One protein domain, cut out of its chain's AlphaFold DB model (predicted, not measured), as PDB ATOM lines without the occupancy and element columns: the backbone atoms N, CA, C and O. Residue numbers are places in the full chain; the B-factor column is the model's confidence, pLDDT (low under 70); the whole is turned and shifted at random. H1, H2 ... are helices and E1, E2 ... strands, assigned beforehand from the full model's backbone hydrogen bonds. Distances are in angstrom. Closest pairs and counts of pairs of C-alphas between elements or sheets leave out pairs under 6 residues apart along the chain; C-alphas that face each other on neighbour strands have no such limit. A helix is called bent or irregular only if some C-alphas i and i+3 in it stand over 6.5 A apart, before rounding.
ATOM      1  N   GLU A 527     -30.175  -1.844  12.438       65.00
ATOM      2  CA  GLU A 527     -29.719  -1.602  13.802       65.00
ATOM      3  C   GLU A 527     -30.570  -2.377  14.812       65.00
ATOM      4  O   GLU A 527     -31.634  -2.906  14.500       65.00
ATOM      5  N   THR A 528     -30.058  -2.484  16.032       62.16
ATOM      6  CA  THR A 528     -30.818  -2.893  17.220       62.16
ATOM      7  C   THR A 528     -32.039  -2.001  17.447       62.16
ATOM      8  O   THR A 528     -31.944  -0.795  17.235       62.16
ATOM      9  N   GLU A 529     -33.107  -2.534  18.044       54.28
ATOM     10  CA  GLU A 529     -34.297  -1.765  18.471       54.28
ATOM     11  C   GLU A 529     -33.964  -0.578  19.404       54.28
ATOM     12  O   GLU A 529     -34.684   0.414  19.444       54.28
ATOM     13  N   ALA A 530     -32.839  -0.648  20.127       59.84
ATOM     14  CA  ALA A 530     -32.327   0.422  20.987       59.84
ATOM     15  C   ALA A 530     -31.565   1.547  20.242       59.84
ATOM     16  O   ALA A 530     -31.133   2.509  20.886       59.84
ATOM     17  N   GLY A 531     -31.356   1.413  18.924       57.12
ATOM     18  CA  GLY A 531     -30.573   2.335  18.091       57.12
ATOM     19  C   GLY A 531     -29.092   2.461  18.484       57.12
ATOM     20  O   GLY A 531     -28.465   3.472  18.175       57.12
ATOM     21  N   ASP A 532     -28.534   1.492  19.225       54.66
ATOM     22  CA  ASP A 532     -27.193   1.582  19.821       54.66
ATOM     23  C   ASP A 532     -26.107   0.800  19.064       54.66
ATOM     24  O   ASP A 532     -24.919   1.087  19.232       54.66
ATOM     25  N   ARG A 533     -26.486  -0.137  18.183       58.25
ATOM     26  CA  ARG A 533     -25.542  -0.890  17.347       58.25
ATOM     27  C   ARG A 533     -26.101  -1.213  15.961       58.25
ATOM     28  O   ARG A 533     -27.120  -1.889  15.833       58.25
ATOM     29  N   ILE A 534     -25.344  -0.848  14.922       65.81
ATOM     30  CA  ILE A 534     -25.544  -1.359  13.559       65.81
ATOM     31  C   ILE A 534     -25.247  -2.865  13.552       65.81
ATOM     32  O   ILE A 534     -24.118  -3.285  13.820       65.81
ATOM     33  N   LEU A 535     -26.268  -3.667  13.257       66.00
ATOM     34  CA  LEU A 535     -26.194  -5.123  13.127       66.00
ATOM     35  C   LEU A 535     -25.628  -5.530  11.760       66.00
ATOM     36  O   LEU A 535     -24.888  -6.505  11.676       66.00
ATOM     37  N   GLY A 536     -25.912  -4.750  10.715       67.75
ATOM     38  CA  GLY A 536     -25.292  -4.899   9.401       67.75
ATOM     39  C   GLY A 536     -25.857  -3.936   8.359       67.75
ATOM     40  O   GLY A 536     -26.793  -3.185   8.632       67.75
ATOM     41  N   VAL A 537     -25.303  -3.959   7.147       67.50
ATOM     42  CA  VAL A 537     -25.709  -3.087   6.032       67.50
ATOM     43  C   VAL A 537     -26.194  -3.931   4.852       67.50
ATOM     44  O   VAL A 537     -25.540  -4.905   4.478       67.50
ATOM     45  N   PHE A 538     -27.331  -3.567   4.254       73.19
ATOM     46  CA  PHE A 538     -27.808  -4.174   3.007       73.19
ATOM     47  C   PHE A 538     -27.327  -3.384   1.786       73.19
ATOM     48  O   PHE A 538     -27.106  -2.175   1.845       73.19
ATOM     49  N   LYS A 539     -27.217  -4.064   0.641       73.31
ATOM     50  CA  LYS A 539     -27.154  -3.390  -0.664       73.31
ATOM     51  C   LYS A 539     -28.424  -2.565  -0.855       73.31
ATOM     52  O   LYS A 539     -29.507  -3.148  -0.777       73.31
ATOM     53  N   SER A 540     -28.303  -1.265  -1.130       74.06
ATOM     54  CA  SER A 540     -29.472  -0.431  -1.439       74.06
ATOM     55  C   SER A 540     -30.222  -0.963  -2.662       74.06
ATOM     56  O   SER A 540     -29.625  -1.614  -3.525       74.06
ATOM     57  N   PHE A 541     -31.538  -0.754  -2.704       77.75
ATOM     58  CA  PHE A 541     -32.405  -1.375  -3.704       77.75
ATOM     59  C   PHE A 541     -33.588  -0.494  -4.114       77.75
ATOM     60  O   PHE A 541     -34.026   0.363  -3.352       77.75
ATOM     61  N   PHE A 542     -34.112  -0.681  -5.323       82.06
ATOM     62  CA  PHE A 542     -35.111   0.215  -5.923       82.06
ATOM     63  C   PHE A 542     -36.532  -0.369  -5.883       82.06
ATOM     64  O   PHE A 542     -36.774  -1.430  -6.448       82.06
ATOM     65  N   VAL A 543     -37.491   0.315  -5.255       82.56
ATOM     66  CA  VAL A 543     -38.906  -0.115  -5.177       82.56
ATOM     67  C   VAL A 543     -39.835   0.841  -5.936       82.56
ATOM     68  O   VAL A 543     -39.504   2.023  -6.040       82.56
ATOM     69  N   PRO A 544     -41.008   0.402  -6.435       83.44
ATOM     70  CA  PRO A 544     -41.957   1.287  -7.113       83.44
ATOM     71  C   PRO A 544     -42.384   2.475  -6.240       83.44
ATOM     72  O   PRO A 544     -42.665   2.307  -5.050       83.44
ATOM     73  N   VAL A 545     -42.473   3.680  -6.811       77.62
ATOM     74  CA  VAL A 545     -42.790   4.913  -6.059       77.62
ATOM     75  C   VAL A 545     -44.165   4.877  -5.393       77.62
ATOM     76  O   VAL A 545     -44.311   5.446  -4.312       77.62
ATOM     77  N   SER A 546     -45.139   4.186  -5.996       81.56
ATOM     78  CA  SER A 546     -46.485   3.987  -5.445       81.56
ATOM     79  C   SER A 546     -46.547   2.948  -4.322       81.56
ATOM     80  O   SER A 546     -47.590   2.819  -3.687       81.56
ATOM     81  N   SER A 547     -45.451   2.229  -4.047       84.94
ATOM     82  CA  SER A 547     -45.375   1.294  -2.924       84.94
ATOM     83  C   SER A 547     -44.923   1.970  -1.626       84.94
ATOM     84  O   SER A 547     -44.051   2.850  -1.636       84.94
ATOM     85  N   SER A 548     -45.470   1.522  -0.498       83.00
ATOM     86  CA  SER A 548     -45.032   1.855   0.864       83.00
ATOM     87  C   SER A 548     -44.462   0.618   1.559       83.00
ATOM     88  O   SER A 548     -44.763  -0.508   1.170       83.00
ATOM     89  N   LEU A 549     -43.630   0.802   2.588       84.31
ATOM     90  CA  LEU A 549     -43.219  -0.309   3.452       84.31
ATOM     91  C   LEU A 549     -44.462  -0.853   4.180       84.31
ATOM     92  O   LEU A 549     -45.303  -0.069   4.620       84.31
ATOM     93  N   ALA A 550     -44.598  -2.174   4.277       79.88
ATOM     94  CA  ALA A 550     -45.682  -2.806   5.022       79.88
ATOM     95  C   ALA A 550     -45.298  -2.908   6.509       79.88
ATOM     96  O   ALA A 550     -44.243  -3.448   6.841       79.88
ATOM     97  N   GLU A 551     -46.152  -2.401   7.401       71.88
ATOM     98  CA  GLU A 551     -45.900  -2.360   8.846       71.88
ATOM     99  C   GLU A 551     -46.917  -3.207   9.626       71.88
ATOM    100  O   GLU A 551     -48.123  -3.137   9.393       71.88
ATOM    101  N   GLY A 552     -46.438  -3.967  10.615       67.38
ATOM    102  CA  GLY A 552     -47.270  -4.792  11.493       67.38
ATOM    103  C   GLY A 552     -47.144  -6.289  11.225       67.38
ATOM    104  O   GLY A 552     -46.061  -6.774  10.915       67.38
ATOM    105  N   GLN A 553     -48.237  -7.031  11.418       67.75
ATOM    106  CA  GLN A 553     -48.253  -8.489  11.278       67.75
ATOM    107  C   GLN A 553     -48.462  -8.868   9.808       67.75
ATOM    108  O   GLN A 553     -49.536  -8.648   9.251       67.75
ATOM    109  N   ILE A 554     -47.422  -9.412   9.176       79.88
ATOM    110  CA  ILE A 554     -47.417  -9.729   7.742       79.88
ATOM    111  C   ILE A 554     -47.677 -11.225   7.560       79.88
ATOM    112  O   ILE A 554     -46.748 -12.036   7.556       79.88
ATOM    113  N   SER A 555     -48.955 -11.575   7.403       80.31
ATOM    114  CA  SER A 555     -49.391 -12.928   7.051       80.31
ATOM    115  C   SER A 555     -48.988 -13.253   5.611       80.31
ATOM    116  O   SER A 555     -49.692 -12.880   4.678       80.31
ATOM    117  N   SER A 556     -47.858 -13.939   5.443       84.31
ATOM    118  CA  SER A 556     -47.385 -14.455   4.155       84.31
ATOM    119  C   SER A 556     -46.545 -15.714   4.354       84.31
ATOM    120  O   SER A 556     -45.619 -15.728   5.173       84.31
ATOM    121  N   THR A 557     -46.842 -16.738   3.557       86.62
ATOM    122  CA  THR A 557     -46.141 -18.027   3.484       86.62
ATOM    123  C   THR A 557     -44.788 -17.959   2.761       86.62
ATOM    124  O   THR A 557     -44.031 -18.930   2.777       86.62
ATOM    125  N   PHE A 558     -44.444 -16.829   2.132       87.06
ATOM    126  CA  PHE A 558     -43.232 -16.698   1.323       87.06
ATOM    127  C   PHE A 558     -41.943 -16.562   2.161       87.06
ATOM    128  O   PHE A 558     -41.800 -15.625   2.955       87.06
ATOM    129  N   THR A 559     -40.942 -17.419   1.910       84.50
ATOM    130  CA  THR A 559     -39.608 -17.341   2.537       84.50
ATOM    131  C   THR A 559     -38.495 -16.987   1.545       84.50
ATOM    132  O   THR A 559     -38.383 -17.548   0.453       84.50
ATOM    133  N   CYS A 560     -37.606 -16.075   1.954       86.25
ATOM    134  CA  CYS A 560     -36.438 -15.679   1.159       86.25
ATOM    135  C   CYS A 560     -35.408 -16.813   0.999       86.25
ATOM    136  O   CYS A 560     -34.752 -16.913  -0.044       86.25
ATOM    137  N   SER A 561     -35.303 -17.688   2.003       82.44
ATOM    138  CA  SER A 561     -34.419 -18.859   2.043       82.44
ATOM    139  C   SER A 561     -34.640 -19.823   0.864       82.44
ATOM    140  O   SER A 561     -33.709 -20.509   0.448       82.44
ATOM    141  N   SER A 562     -35.831 -19.809   0.255       80.69
ATOM    142  CA  SER A 562     -36.180 -20.631  -0.911       80.69
ATOM    143  C   SER A 562     -35.674 -20.093  -2.265       80.69
ATOM    144  O   SER A 562     -35.594 -20.865  -3.221       80.69
ATOM    145  N   PHE A 563     -35.365 -18.790  -2.384       81.62
ATOM    146  CA  PHE A 563     -35.158 -18.135  -3.694       81.62
ATOM    147  C   PHE A 563     -33.985 -17.141  -3.796       81.62
ATOM    148  O   PHE A 563     -33.641 -16.744  -4.910       81.62
ATOM    149  N   GLY A 564     -33.335 -16.765  -2.691       84.62
ATOM    150  CA  GLY A 564     -32.143 -15.902  -2.713       84.62
ATOM    151  C   GLY A 564     -32.434 -14.392  -2.717       84.62
ATOM    152  O   GLY A 564     -33.440 -13.933  -2.175       84.62
ATOM    153  N   GLN A 565     -31.503 -13.591  -3.243       86.31
ATOM    154  CA  GLN A 565     -31.710 -12.150  -3.440       86.31
ATOM    155  C   GLN A 565     -32.684 -11.930  -4.605       86.31
ATOM    156  O   GLN A 565     -32.510 -12.560  -5.643       86.31
ATOM    157  N   GLY A 566     -33.663 -11.034  -4.461       89.38
ATOM    158  CA  GLY A 566     -34.653 -10.771  -5.509       89.38
ATOM    159  C   GLY A 566     -35.920 -10.075  -5.010       89.38
ATOM    160  O   GLY A 566     -35.991  -9.631  -3.862       89.38
ATOM    161  N   TYR A 567     -36.920 -10.003  -5.889       94.31
ATOM    162  CA  TYR A 567     -38.233  -9.387  -5.659       94.31
ATOM    163  C   TYR A 567     -39.350 -10.394  -5.962       94.31
ATOM    164  O   TYR A 567     -39.353 -11.009  -7.035       94.31
ATOM    165  N   TYR A 568     -40.304 -10.549  -5.048       93.94
ATOM    166  CA  TYR A 568     -41.252 -11.667  -5.051       93.94
ATOM    167  C   TYR A 568     -42.664 -11.201  -4.702       93.94
ATOM    168  O   TYR A 568     -42.884 -10.659  -3.623       93.94
ATOM    169  N   ALA A 569     -43.620 -11.408  -5.604       94.44
ATOM    170  CA  ALA A 569     -45.025 -11.103  -5.370       94.44
ATOM    171  C   ALA A 569     -45.585 -11.963  -4.228       94.44
ATOM    172  O   ALA A 569     -45.390 -13.180  -4.220       94.44
ATOM    173  N   ASP A 570     -46.306 -11.358  -3.288       93.31
ATOM    174  CA  ASP A 570     -46.957 -12.113  -2.223       93.31
ATOM    175  C   ASP A 570     -48.303 -12.669  -2.710       93.31
ATOM    176  O   ASP A 570     -49.243 -11.917  -2.971       93.31
ATOM    177  N   LEU A 571     -48.404 -13.991  -2.851       91.81
ATOM    178  CA  LEU A 571     -49.624 -14.630  -3.353       91.81
ATOM    179  C   LEU A 571     -50.778 -14.558  -2.344       91.81
ATOM    180  O   LEU A 571     -51.931 -14.445  -2.762       91.81
ATOM    181  N   ASP A 572     -50.477 -14.565  -1.043       90.62
ATOM    182  CA  ASP A 572     -51.483 -14.605   0.024       90.62
ATOM    183  C   ASP A 572     -52.283 -13.290   0.107       90.62
ATOM    184  O   ASP A 572     -53.502 -13.307   0.276       90.62
ATOM    185  N   SER A 573     -51.641 -12.143  -0.147       89.75
ATOM    186  CA  SER A 573     -52.308 -10.844  -0.355       89.75
ATOM    187  C   SER A 573     -52.792 -10.595  -1.793       89.75
ATOM    188  O   SER A 573     -53.117  -9.456  -2.147       89.75
ATOM    189  N   ASN A 574     -52.857 -11.625  -2.651       90.44
ATOM    190  CA  ASN A 574     -53.233 -11.497  -4.067       90.44
ATOM    191  C   ASN A 574     -52.371 -10.429  -4.782       90.44
ATOM    192  O   ASN A 574     -52.867  -9.536  -5.477       90.44
ATOM    193  N   CYS A 575     -51.060 -10.488  -4.539       92.69
ATOM    194  CA  CYS A 575     -50.032  -9.579  -5.039       92.69
ATOM    195  C   CYS A 575     -50.262  -8.099  -4.696       92.69
ATOM    196  O   CYS A 575     -49.704  -7.226  -5.359       92.69
ATOM    197  N   GLN A 576     -51.072  -7.774  -3.679       91.44
ATOM    198  CA  GLN A 576     -51.130  -6.403  -3.162       91.44
ATOM    199  C   GLN A 576     -49.842  -6.051  -2.397       91.44
ATOM    200  O   GLN A 576     -49.442  -4.887  -2.379       91.44
ATOM    201  N   MET A 577     -49.167  -7.047  -1.816       92.62
ATOM    202  CA  MET A 577     -47.807  -6.925  -1.296       92.62
ATOM    203  C   MET A 577     -46.774  -7.629  -2.188       92.62
ATOM    204  O   MET A 577     -47.092  -8.483  -3.019       92.62
ATOM    205  N   PHE A 578     -45.510  -7.270  -1.986       94.81
ATOM    206  CA  PHE A 578     -44.347  -7.992  -2.490       94.81
ATOM    207  C   PHE A 578     -43.191  -7.917  -1.489       94.81
ATOM    208  O   PHE A 578     -43.095  -6.994  -0.675       94.81
ATOM    209  N   HIS A 579     -42.289  -8.888  -1.565       93.69
ATOM    210  CA  HIS A 579     -41.105  -8.987  -0.727       93.69
ATOM    211  C   HIS A 579     -39.844  -8.652  -1.518       93.69
ATOM    212  O   HIS A 579     -39.693  -9.076  -2.663       93.69
ATOM    213  N   VAL A 580     -38.908  -7.950  -0.882       92.94
ATOM    214  CA  VAL A 580     -37.535  -7.783  -1.368       92.94
ATOM    215  C   VAL A 580     -36.612  -8.563  -0.443       92.94
ATOM    216  O   VAL A 580     -36.494  -8.251   0.745       92.94
ATOM    217  N   CYS A 581     -35.960  -9.583  -0.988       91.06
ATOM    218  CA  CYS A 581     -34.963 -10.373  -0.281       91.06
ATOM    219  C   CYS A 581     -33.569  -9.836  -0.596       91.06
ATOM    220  O   CYS A 581     -33.208  -9.697  -1.764       91.06
ATOM    221  N   THR A 582     -32.761  -9.564   0.427       83.44
ATOM    222  CA  THR A 582     -31.399  -9.038   0.241       83.44
ATOM    223  C   THR A 582     -30.467  -9.502   1.368       83.44
ATOM    224  O   THR A 582     -30.918  -9.624   2.512       83.44
ATOM    225  N   PRO A 583     -29.184  -9.804   1.090       81.06
ATOM    226  CA  PRO A 583     -28.208 -10.081   2.133       81.06
ATOM    227  C   PRO A 583     -27.806  -8.787   2.852       81.06
ATOM    228  O   PRO A 583     -27.380  -7.808   2.234       81.06
ATOM    229  N   VAL A 584     -27.904  -8.817   4.176       75.69
ATOM    230  CA  VAL A 584     -27.349  -7.829   5.101       75.69
ATOM    231  C   VAL A 584     -25.998  -8.356   5.563       75.69
ATOM    232  O   VAL A 584     -25.914  -9.460   6.100       75.69
ATOM    233  N   GLN A 585     -24.938  -7.580   5.341       71.25
ATOM    234  CA  GLN A 585     -23.589  -7.931   5.774       71.25
ATOM    235  C   GLN A 585     -23.319  -7.335   7.156       71.25
ATOM    236  O   GLN A 585     -23.393  -6.117   7.336       71.25
ATOM    237  N   ALA A 586     -23.025  -8.194   8.128       68.50
ATOM    238  CA  ALA A 586     -22.648  -7.807   9.480       68.50
ATOM    239  C   ALA A 586     -21.159  -7.429   9.567       68.50
ATOM    240  O   ALA A 586     -20.366  -7.688   8.660       68.50
ATOM    241  N   ASN A 587     -20.766  -6.800  10.678       62.88
ATOM    242  CA  ASN A 587     -19.415  -6.246  10.865       62.88
ATOM    243  C   ASN A 587     -18.299  -7.310  10.961       62.88
ATOM    244  O   ASN A 587     -17.122  -6.967  10.880       62.88
ATOM    245  N   ASP A 588     -18.656  -8.583  11.139       64.25
ATOM    246  CA  ASP A 588     -17.754  -9.743  11.105       64.25
ATOM    247  C   ASP A 588     -17.612 -10.362   9.697       64.25
ATOM    248  O   ASP A 588     -16.869 -11.325   9.510       64.25
ATOM    249  N   GLY A 589     -18.305  -9.807   8.696       60.94
ATOM    250  CA  GLY A 589     -18.342 -10.310   7.325       60.94
ATOM    251  C   GLY A 589     -19.379 -11.411   7.079       60.94
ATOM    252  O   GLY A 589     -19.498 -11.868   5.940       60.94
ATOM    253  N   THR A 590     -20.151 -11.831   8.089       68.62
ATOM    254  CA  THR A 590     -21.275 -12.754   7.876       68.62
ATOM    255  C   THR A 590     -22.398 -12.070   7.092       68.62
ATOM    256  O   THR A 590     -22.621 -10.865   7.209       68.62
ATOM    257  N   ALA A 591     -23.092 -12.832   6.245       66.69
ATOM    258  CA  ALA A 591     -24.170 -12.329   5.401       66.69
ATOM    259  C   ALA A 591     -25.473 -13.070   5.719       66.69
ATOM    260  O   ALA A 591     -25.636 -14.232   5.351       66.69
ATOM    261  N   THR A 592     -26.404 -12.382   6.378       74.75
ATOM    262  CA  THR A 592     -27.724 -12.916   6.741       74.75
ATOM    263  C   THR A 592     -28.770 -12.375   5.774       74.75
ATOM    264  O   THR A 592     -28.747 -11.200   5.412       74.75
ATOM    265  N   GLN A 593     -29.692 -13.219   5.322       80.38
ATOM    266  CA  GLN A 593     -30.714 -12.840   4.348       80.38
ATOM    267  C   GLN A 593     -31.943 -12.244   5.050       80.38
ATOM    268  O   GLN A 593     -32.518 -12.882   5.926       80.38
ATOM    269  N   TYR A 594     -32.367 -11.043   4.649       81.81
ATOM    270  CA  TYR A 594     -33.529 -10.353   5.222       81.81
ATOM    271  C   TYR A 594     -34.661 -10.186   4.202       81.81
ATOM    272  O   TYR A 594     -34.406  -9.993   3.011       81.81
ATOM    273  N   ARG A 595     -35.910 -10.233   4.697       87.38
ATOM    274  CA  ARG A 595     -37.163 -10.032   3.949       87.38
ATOM    275  C   ARG A 595     -37.757  -8.659   4.273       87.38
ATOM    276  O   ARG A 595     -38.437  -8.508   5.285       87.38
ATOM    277  N   PHE A 596     -37.556  -7.673   3.403       87.44
ATOM    278  CA  PHE A 596     -38.348  -6.438   3.431       87.44
ATOM    279  C   PHE A 596     -39.685  -6.692   2.727       87.44
ATOM    280  O   PHE A 596     -39.731  -7.479   1.785       87.44
ATOM    281  N   THR A 597     -40.771  -6.050   3.157       89.62
ATOM    282  CA  THR A 597     -42.096  -6.212   2.529       89.62
ATOM    283  C   THR A 597     -42.704  -4.853   2.237       89.62
ATOM    284  O   THR A 597     -42.659  -3.959   3.078       89.62
ATOM    285  N   PHE A 598     -43.276  -4.709   1.049       93.12
ATOM    286  CA  PHE A 598     -43.879  -3.477   0.565       93.12
ATOM    287  C   PHE A 598     -45.296  -3.754   0.070       93.12
ATOM    288  O   PHE A 598     -45.564  -4.811  -0.498       93.12
ATOM    289  N   GLN A 599     -46.194  -2.796   0.271       91.06
ATOM    290  CA  GLN A 599     -47.565  -2.817  -0.224       91.06
ATOM    291  C   GLN A 599     -47.678  -1.852  -1.409       91.06
ATOM    292  O   GLN A 599     -47.165  -0.736  -1.341       91.06
ATOM    293  N   CYS A 600     -48.321  -2.274  -2.497       90.81
ATOM    294  CA  CYS A 600     -48.631  -1.411  -3.636       90.81
ATOM    295  C   CYS A 600     -49.735  -0.393  -3.306       90.81
ATOM    296  O   CYS A 600     -50.508  -0.574  -2.361       90.81
ATOM    297  N   GLY A 601     -49.817   0.672  -4.110       85.69
ATOM    298  CA  GLY A 601     -50.811   1.733  -3.953       85.69
ATOM    299  C   GLY A 601     -52.259   1.255  -4.122       85.69
ATOM    300  O   GLY A 601     -52.533   0.136  -4.557       85.69
ATOM    301  N   GLU A 602     -53.220   2.117  -3.790       83.19
ATOM    302  CA  GLU A 602     -54.637   1.750  -3.849       83.19
ATOM    303  C   GLU A 602     -55.077   1.364  -5.277       83.19
ATOM    304  O   GLU A 602     -54.875   2.094  -6.259       83.19
ATOM    305  N   GLY A 603     -55.669   0.169  -5.381       83.06
ATOM    306  CA  GLY A 603     -56.072  -0.455  -6.642       83.06
ATOM    307  C   GLY A 603     -54.930  -1.058  -7.471       83.06
ATOM    308  O   GLY A 603     -55.194  -1.530  -8.573       83.06
ATOM    309  N   GLU A 604     -53.684  -1.052  -6.987       89.19
ATOM    310  CA  GLU A 604     -52.526  -1.638  -7.674       89.19
ATOM    311  C   GLU A 604     -52.146  -3.014  -7.103       89.19
ATOM    312  O   GLU A 604     -52.326  -3.299  -5.919       89.19
ATOM    313  N   ARG A 605     -51.571  -3.867  -7.957       89.12
ATOM    314  CA  ARG A 605     -50.916  -5.128  -7.585       89.12
ATOM    315  C   ARG A 605     -49.523  -5.184  -8.196       89.12
ATOM    316  O   ARG A 605     -49.302  -4.649  -9.285       89.12
ATOM    317  N   PHE A 606     -48.609  -5.865  -7.523       92.06
ATOM    318  CA  PHE A 606     -47.266  -6.126  -8.011       92.06
ATOM    319  C   PHE A 606     -47.307  -7.121  -9.179       92.06
ATOM    320  O   PHE A 606     -47.632  -8.297  -9.018       92.06
ATOM    321  N   ASP A 607     -46.987  -6.632 -10.371       85.56
ATOM    322  CA  ASP A 607     -46.740  -7.433 -11.564       85.56
ATOM    323  C   ASP A 607     -45.318  -7.993 -11.473       85.56
ATOM    324  O   ASP A 607     -44.339  -7.270 -11.654       85.56
ATOM    325  N   GLN A 608     -45.205  -9.291 -11.191       88.69
ATOM    326  CA  GLN A 608     -43.929  -9.991 -11.031       88.69
ATOM    327  C   GLN A 608     -43.033  -9.950 -12.280       88.69
ATOM    328  O   GLN A 608     -41.825 -10.106 -12.141       88.69
ATOM    329  N   SER A 609     -43.598  -9.757 -13.477       80.50
ATOM    330  CA  SER A 609     -42.840  -9.769 -14.737       80.50
ATOM    331  C   SER A 609     -42.200  -8.417 -15.063       80.50
ATOM    332  O   SER A 609     -41.105  -8.362 -15.615       80.50
ATOM    333  N   SER A 610     -42.855  -7.318 -14.673       77.81
ATOM    334  CA  SER A 610     -42.309  -5.954 -14.760       77.81
ATOM    335  C   SER A 610     -41.746  -5.439 -13.430       77.81
ATOM    336  O   SER A 610     -41.225  -4.325 -13.374       77.81
ATOM    337  N   PHE A 611     -41.857  -6.251 -12.374       86.50
ATOM    338  CA  PHE A 611     -41.486  -5.992 -10.981       86.50
ATOM    339  C   PHE A 611     -41.969  -4.614 -10.490       86.50
ATOM    340  O   PHE A 611     -41.249  -3.868  -9.823       86.50
ATOM    341  N   SER A 612     -43.205  -4.263 -10.865       84.94
ATOM    342  CA  SER A 612     -43.800  -2.940 -10.658       84.94
ATOM    343  C   SER A 612     -45.240  -3.024 -10.145       84.94
ATOM    344  O   SER A 612     -45.952  -3.992 -10.407       84.94
ATOM    345  N   CYS A 613     -45.689  -2.009  -9.405       87.00
ATOM    346  CA  CYS A 613     -47.085  -1.895  -8.980       87.00
ATOM    347  C   CYS A 613     -47.939  -1.336 -10.129       87.00
ATOM    348  O   CYS A 613     -47.623  -0.282 -10.679       87.00
ATOM    349  N   ARG A 614     -49.008  -2.044 -10.514       83.56
ATOM    350  CA  ARG A 614     -49.874  -1.687 -11.652       83.56
ATOM    351  C   ARG A 614     -51.344  -1.999 -11.371       83.56
ATOM    352  O   ARG A 614     -51.652  -2.963 -10.675       83.56
ATOM    353  N   ARG A 615     -52.263  -1.212 -11.949       80.31
ATOM    354  CA  ARG A 615     -53.723  -1.429 -11.826       80.31
ATOM    355  C   ARG A 615     -54.274  -2.486 -12.787       80.31
ATOM    356  O   ARG A 615     -55.245  -3.156 -12.457       80.31
ATOM    357  N   ASP A 616     -53.641  -2.671 -13.944       68.44
ATOM    358  CA  ASP A 616     -54.113  -3.597 -14.992       68.44
ATOM    359  C   ASP A 616     -53.809  -5.080 -14.685       68.44
ATOM    360  O   ASP A 616     -54.156  -5.969 -15.465       68.44
ATOM    361  N   THR A 617     -53.116  -5.358 -13.578       63.72
ATOM    362  CA  THR A 617     -52.666  -6.696 -13.183       63.72
ATOM    363  C   THR A 617     -53.858  -7.564 -12.780       63.72
ATOM    364  O   THR A 617     -54.397  -7.458 -11.676       63.72
ATOM    365  N   SER A 618     -54.256  -8.466 -13.675       69.62
ATOM    366  CA  SER A 618     -55.297  -9.462 -13.423       69.62
ATOM    367  C   SER A 618     -54.931 -10.381 -12.241       69.62
ATOM    368  O   SER A 618     -53.758 -10.745 -12.087       69.62
ATOM    369  N   PRO A 619     -55.910 -10.870 -11.453       66.94
ATOM    370  CA  PRO A 619     -55.678 -11.957 -10.499       66.94
ATOM    371  C   PRO A 619     -55.005 -13.186 -11.139       66.94
ATOM    372  O   PRO A 619     -54.175 -13.823 -10.501       66.94
ATOM    373  N   ALA A 620     -55.270 -13.467 -12.423       64.94
ATOM    374  CA  ALA A 620     -54.639 -14.571 -13.160       64.94
ATOM    375  C   ALA A 620     -53.136 -14.348 -13.450       64.94
ATOM    376  O   ALA A 620     -52.362 -15.305 -13.528       64.94
ATOM    377  N   THR A 621     -52.706 -13.087 -13.590       74.69
ATOM    378  CA  THR A 621     -51.279 -12.729 -13.697       74.69
ATOM    379  C   THR A 621     -50.589 -12.691 -12.333       74.69
ATOM    380  O   THR A 621     -49.397 -12.960 -12.255       74.69
ATOM    381  N   CYS A 622     -51.333 -12.450 -11.246       83.94
ATOM    382  CA  CYS A 622     -50.816 -12.648  -9.892       83.94
ATOM    383  C   CYS A 622     -50.601 -14.137  -9.576       83.94
ATOM    384  O   CYS A 622     -49.503 -14.538  -9.202       83.94
ATOM    385  N   SER A 623     -51.605 -14.993  -9.805       85.06
ATOM    386  CA  SER A 623     -51.533 -16.426  -9.476       85.06
ATOM    387  C   SER A 623     -50.464 -17.209 -10.253       85.06
ATOM    388  O   SER A 623     -50.165 -18.346  -9.902       85.06
ATOM    389  N   SER A 624     -49.890 -16.623 -11.307       83.94
ATOM    390  CA  SER A 624     -48.782 -17.188 -12.091       83.94
ATOM    391  C   SER A 624     -47.400 -16.610 -11.732       83.94
ATOM    392  O   SER A 624     -46.392 -17.078 -12.264       83.94
ATOM    393  N   ALA A 625     -47.312 -15.660 -10.791       86.31
ATOM    394  CA  ALA A 625     -46.066 -14.999 -10.392       86.31
ATOM    395  C   ALA A 625     -44.975 -15.969  -9.893       86.31
ATOM    396  O   ALA A 625     -43.796 -15.787 -10.198       86.31
ATOM    397  N   SER A 626     -45.355 -17.041  -9.190       86.62
ATOM    398  CA  SER A 626     -44.415 -18.031  -8.638       86.62
ATOM    399  C   SER A 626     -43.540 -18.724  -9.691       86.62
ATOM    400  O   SER A 626     -42.430 -19.152  -9.372       86.62
ATOM    401  N   ALA A 627     -43.975 -18.773 -10.957       84.00
ATOM    402  CA  ALA A 627     -43.172 -19.290 -12.066       84.00
ATOM    403  C   ALA A 627     -41.880 -18.478 -12.304       84.00
ATOM    404  O   ALA A 627     -40.868 -19.040 -12.724       84.00
ATOM    405  N   PHE A 628     -41.894 -17.180 -11.987       81.81
ATOM    406  CA  PHE A 628     -40.788 -16.242 -12.211       81.81
ATOM    407  C   PHE A 628     -39.866 -16.081 -10.989       81.81
ATOM    408  O   PHE A 628     -38.794 -15.485 -11.090       81.81
ATOM    409  N   PHE A 629     -40.217 -16.639  -9.821       87.94
ATOM    410  CA  PHE A 629     -39.411 -16.485  -8.598       87.94
ATOM    411  C   PHE A 629     -37.973 -17.014  -8.766       87.94
ATOM    412  O   PHE A 629     -37.036 -16.466  -8.189       87.94
ATOM    413  N   ARG A 630     -37.760 -18.050  -9.590       84.75
ATOM    414  CA  ARG A 630     -36.418 -18.609  -9.838       84.75
ATOM    415  C   ARG A 630     -35.518 -17.714 -10.696       84.75
ATOM    416  O   ARG A 630     -34.301 -17.819 -10.574       84.75
ATOM    417  N   SER A 631     -36.081 -16.862 -11.551       78.06
ATOM    418  CA  SER A 631     -35.321 -15.940 -12.407       78.06
ATOM    419  C   SER A 631     -35.255 -14.516 -11.845       78.06
ATOM    420  O   SER A 631     -34.292 -13.805 -12.130       78.06
ATOM    421  N   SER A 632     -36.186 -14.143 -10.955       81.88
ATOM    422  CA  SER A 632     -36.225 -12.877 -10.204       81.88
ATOM    423  C   SER A 632     -34.850 -12.387  -9.730       81.88
ATOM    424  O   SER A 632     -34.468 -11.253 -10.016       81.88
ATOM    425  N   GLY A 633     -34.053 -13.242  -9.079       76.81
ATOM    426  CA  GLY A 633     -32.731 -12.866  -8.557       76.81
ATOM    427  C   GLY A 633     -31.627 -12.638  -9.599       76.81
ATOM    428  O   GLY A 633     -30.558 -12.132  -9.263       76.81
ATOM    429  N   GLN A 634     -31.858 -13.001 -10.862       73.62
ATOM    430  CA  GLN A 634     -31.005 -12.615 -11.991       73.62
ATOM    431  C   GLN A 634     -31.554 -11.358 -12.673       73.62
ATOM    432  O   GLN A 634     -30.816 -10.403 -12.899       73.62
ATOM    433  N   GLU A 635     -32.864 -11.322 -12.927       73.12
ATOM    434  CA  GLU A 635     -33.540 -10.208 -13.603       73.12
ATOM    435  C   GLU A 635     -33.475  -8.897 -12.804       73.12
ATOM    436  O   GLU A 635     -33.352  -7.821 -13.386       73.12
ATOM    437  N   THR A 636     -33.485  -8.971 -11.471       76.19
ATOM    438  CA  THR A 636     -33.470  -7.797 -10.582       76.19
ATOM    439  C   THR A 636     -32.081  -7.380 -10.097       76.19
ATOM    440  O   THR A 636     -31.985  -6.479  -9.269       76.19
ATOM    441  N   GLN A 637     -30.983  -7.943 -10.621       71.19
ATOM    442  CA  GLN A 637     -29.626  -7.538 -10.202       71.19
ATOM    443  C   GLN A 637     -29.365  -6.039 -10.400       71.19
ATOM    444  O   GLN A 637     -28.776  -5.406  -9.530       71.19
ATOM    445  N   GLY A 638     -29.874  -5.451 -11.490       64.81
ATOM    446  CA  GLY A 638     -29.803  -4.005 -11.742       64.81
ATOM    447  C   GLY A 638     -30.682  -3.140 -10.825       64.81
ATOM    448  O   GLY A 638     -30.599  -1.916 -10.893       64.81
ATOM    449  N   LEU A 639     -31.514  -3.753  -9.974       72.25
ATOM    450  CA  LEU A 639     -32.304  -3.084  -8.936       72.25
ATOM    451  C   LEU A 639     -31.630  -3.131  -7.554       72.25
ATOM    452  O   LEU A 639     -32.182  -2.565  -6.615       72.25
ATOM    453  N   PHE A 640     -30.449  -3.753  -7.427       71.62
ATOM    454  CA  PHE A 640     -29.617  -3.749  -6.221       71.62
ATOM    455  C   PHE A 640     -28.272  -3.056  -6.480       71.62
ATOM    456  O   PHE A 640     -27.659  -3.219  -7.531       71.62
TER     457      PHE A 640
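This is residues 527 to 640 of the 657 residues of the protein "Chitin-binding type-2 domain-containing protein" of Penaeus vannamei (UniProt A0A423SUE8). A long, twisted hairpin of E4 and E5 runs roughly along the length of the domain, with the shorter strands E1 and E3 beside different parts of E4. H2 lies beside E3; the small hairpin of E6 and E7, with H1, makes the end away from E1, and a long stretch without a named element, residues 545 to 565, links E2 to E3. The printed part has 114 residues, with E1 to E7 followed by H1 and H2; the class is mixed, helices and strands, though only 52 residues are in named elements, under half. The sheet of E1, E3, E4 and E5 is branched, with antiparallel pairs. The whole is compact by its radius of gyration of the C-alphas, 14.4 A, but elongated in outline, spanning 44 by 28 by 24 A.

E1, residues 534 to 538, runs on into E2, residues 541 to 544, across a break of 2 residues, at 67 degrees. E2 pairs with no named strand. E3, residues 566 to 569, E4, residues 577 to 585, and E5, residues 591 to 599, form a meander, each strand the antiparallel neighbour of the one before. E1 and E3 lie on one side of E4, E5 on the other side. N 537 and O 585 of E1 and E4 are 2.9 A apart, N 568 and O 579 of E3 and E4 2.9 A, and N 580 and O 596 of E4 and E5 2.8 A, each within hydrogen-bond range. Residues 548 to 549 pair antiparallel with residues 598 to 599 of E5. E6, residues 605 to 607, and E7, residues 612 to 614, form a hairpin, with N 607 and O 612 within hydrogen-bond range at 2.8 A. The closest C-alphas of E2 and E7, those of Pro 544 and Ser 612, are 5.8 A apart. H1, residues 619 to 622, is not on the branched sheet. H2, residues 625 to 635, is on it at a height over the sheet of 4.6 A, over none of its strands; its closest C-alphas to E3, those of Gly 633 and Gly 566, are 4.2 A apart. H2 is irregular, C-alphas 627 and 630 being 7.1 A apart, with 2 of 7 O i to N i+4 pairs and 5 of 8 O i to N i+3 pairs within hydrogen-bond range; H1 is too short for an O i to N i+4 pair.

E1 begins at C-alpha 534 (-25.544, -1.359, 13.559). E4 measures 25.2 A and E5 25.9 A from first to last C-alpha. H2, 13.8 A long, ends at C-alpha 635 (-33.540, -10.208, -13.603).

The C-alphas of Asp 532 and Ala 620, the two farthest apart, are 45.8 A apart. The printed part has no cut, and the link from E2 to E3 is long, with 21 residues. Mean pLDDT of the printed part is 79.6; residues 527 to 537, 552 to 553, 586 to 591, 616 to 620 and 638 are under 70.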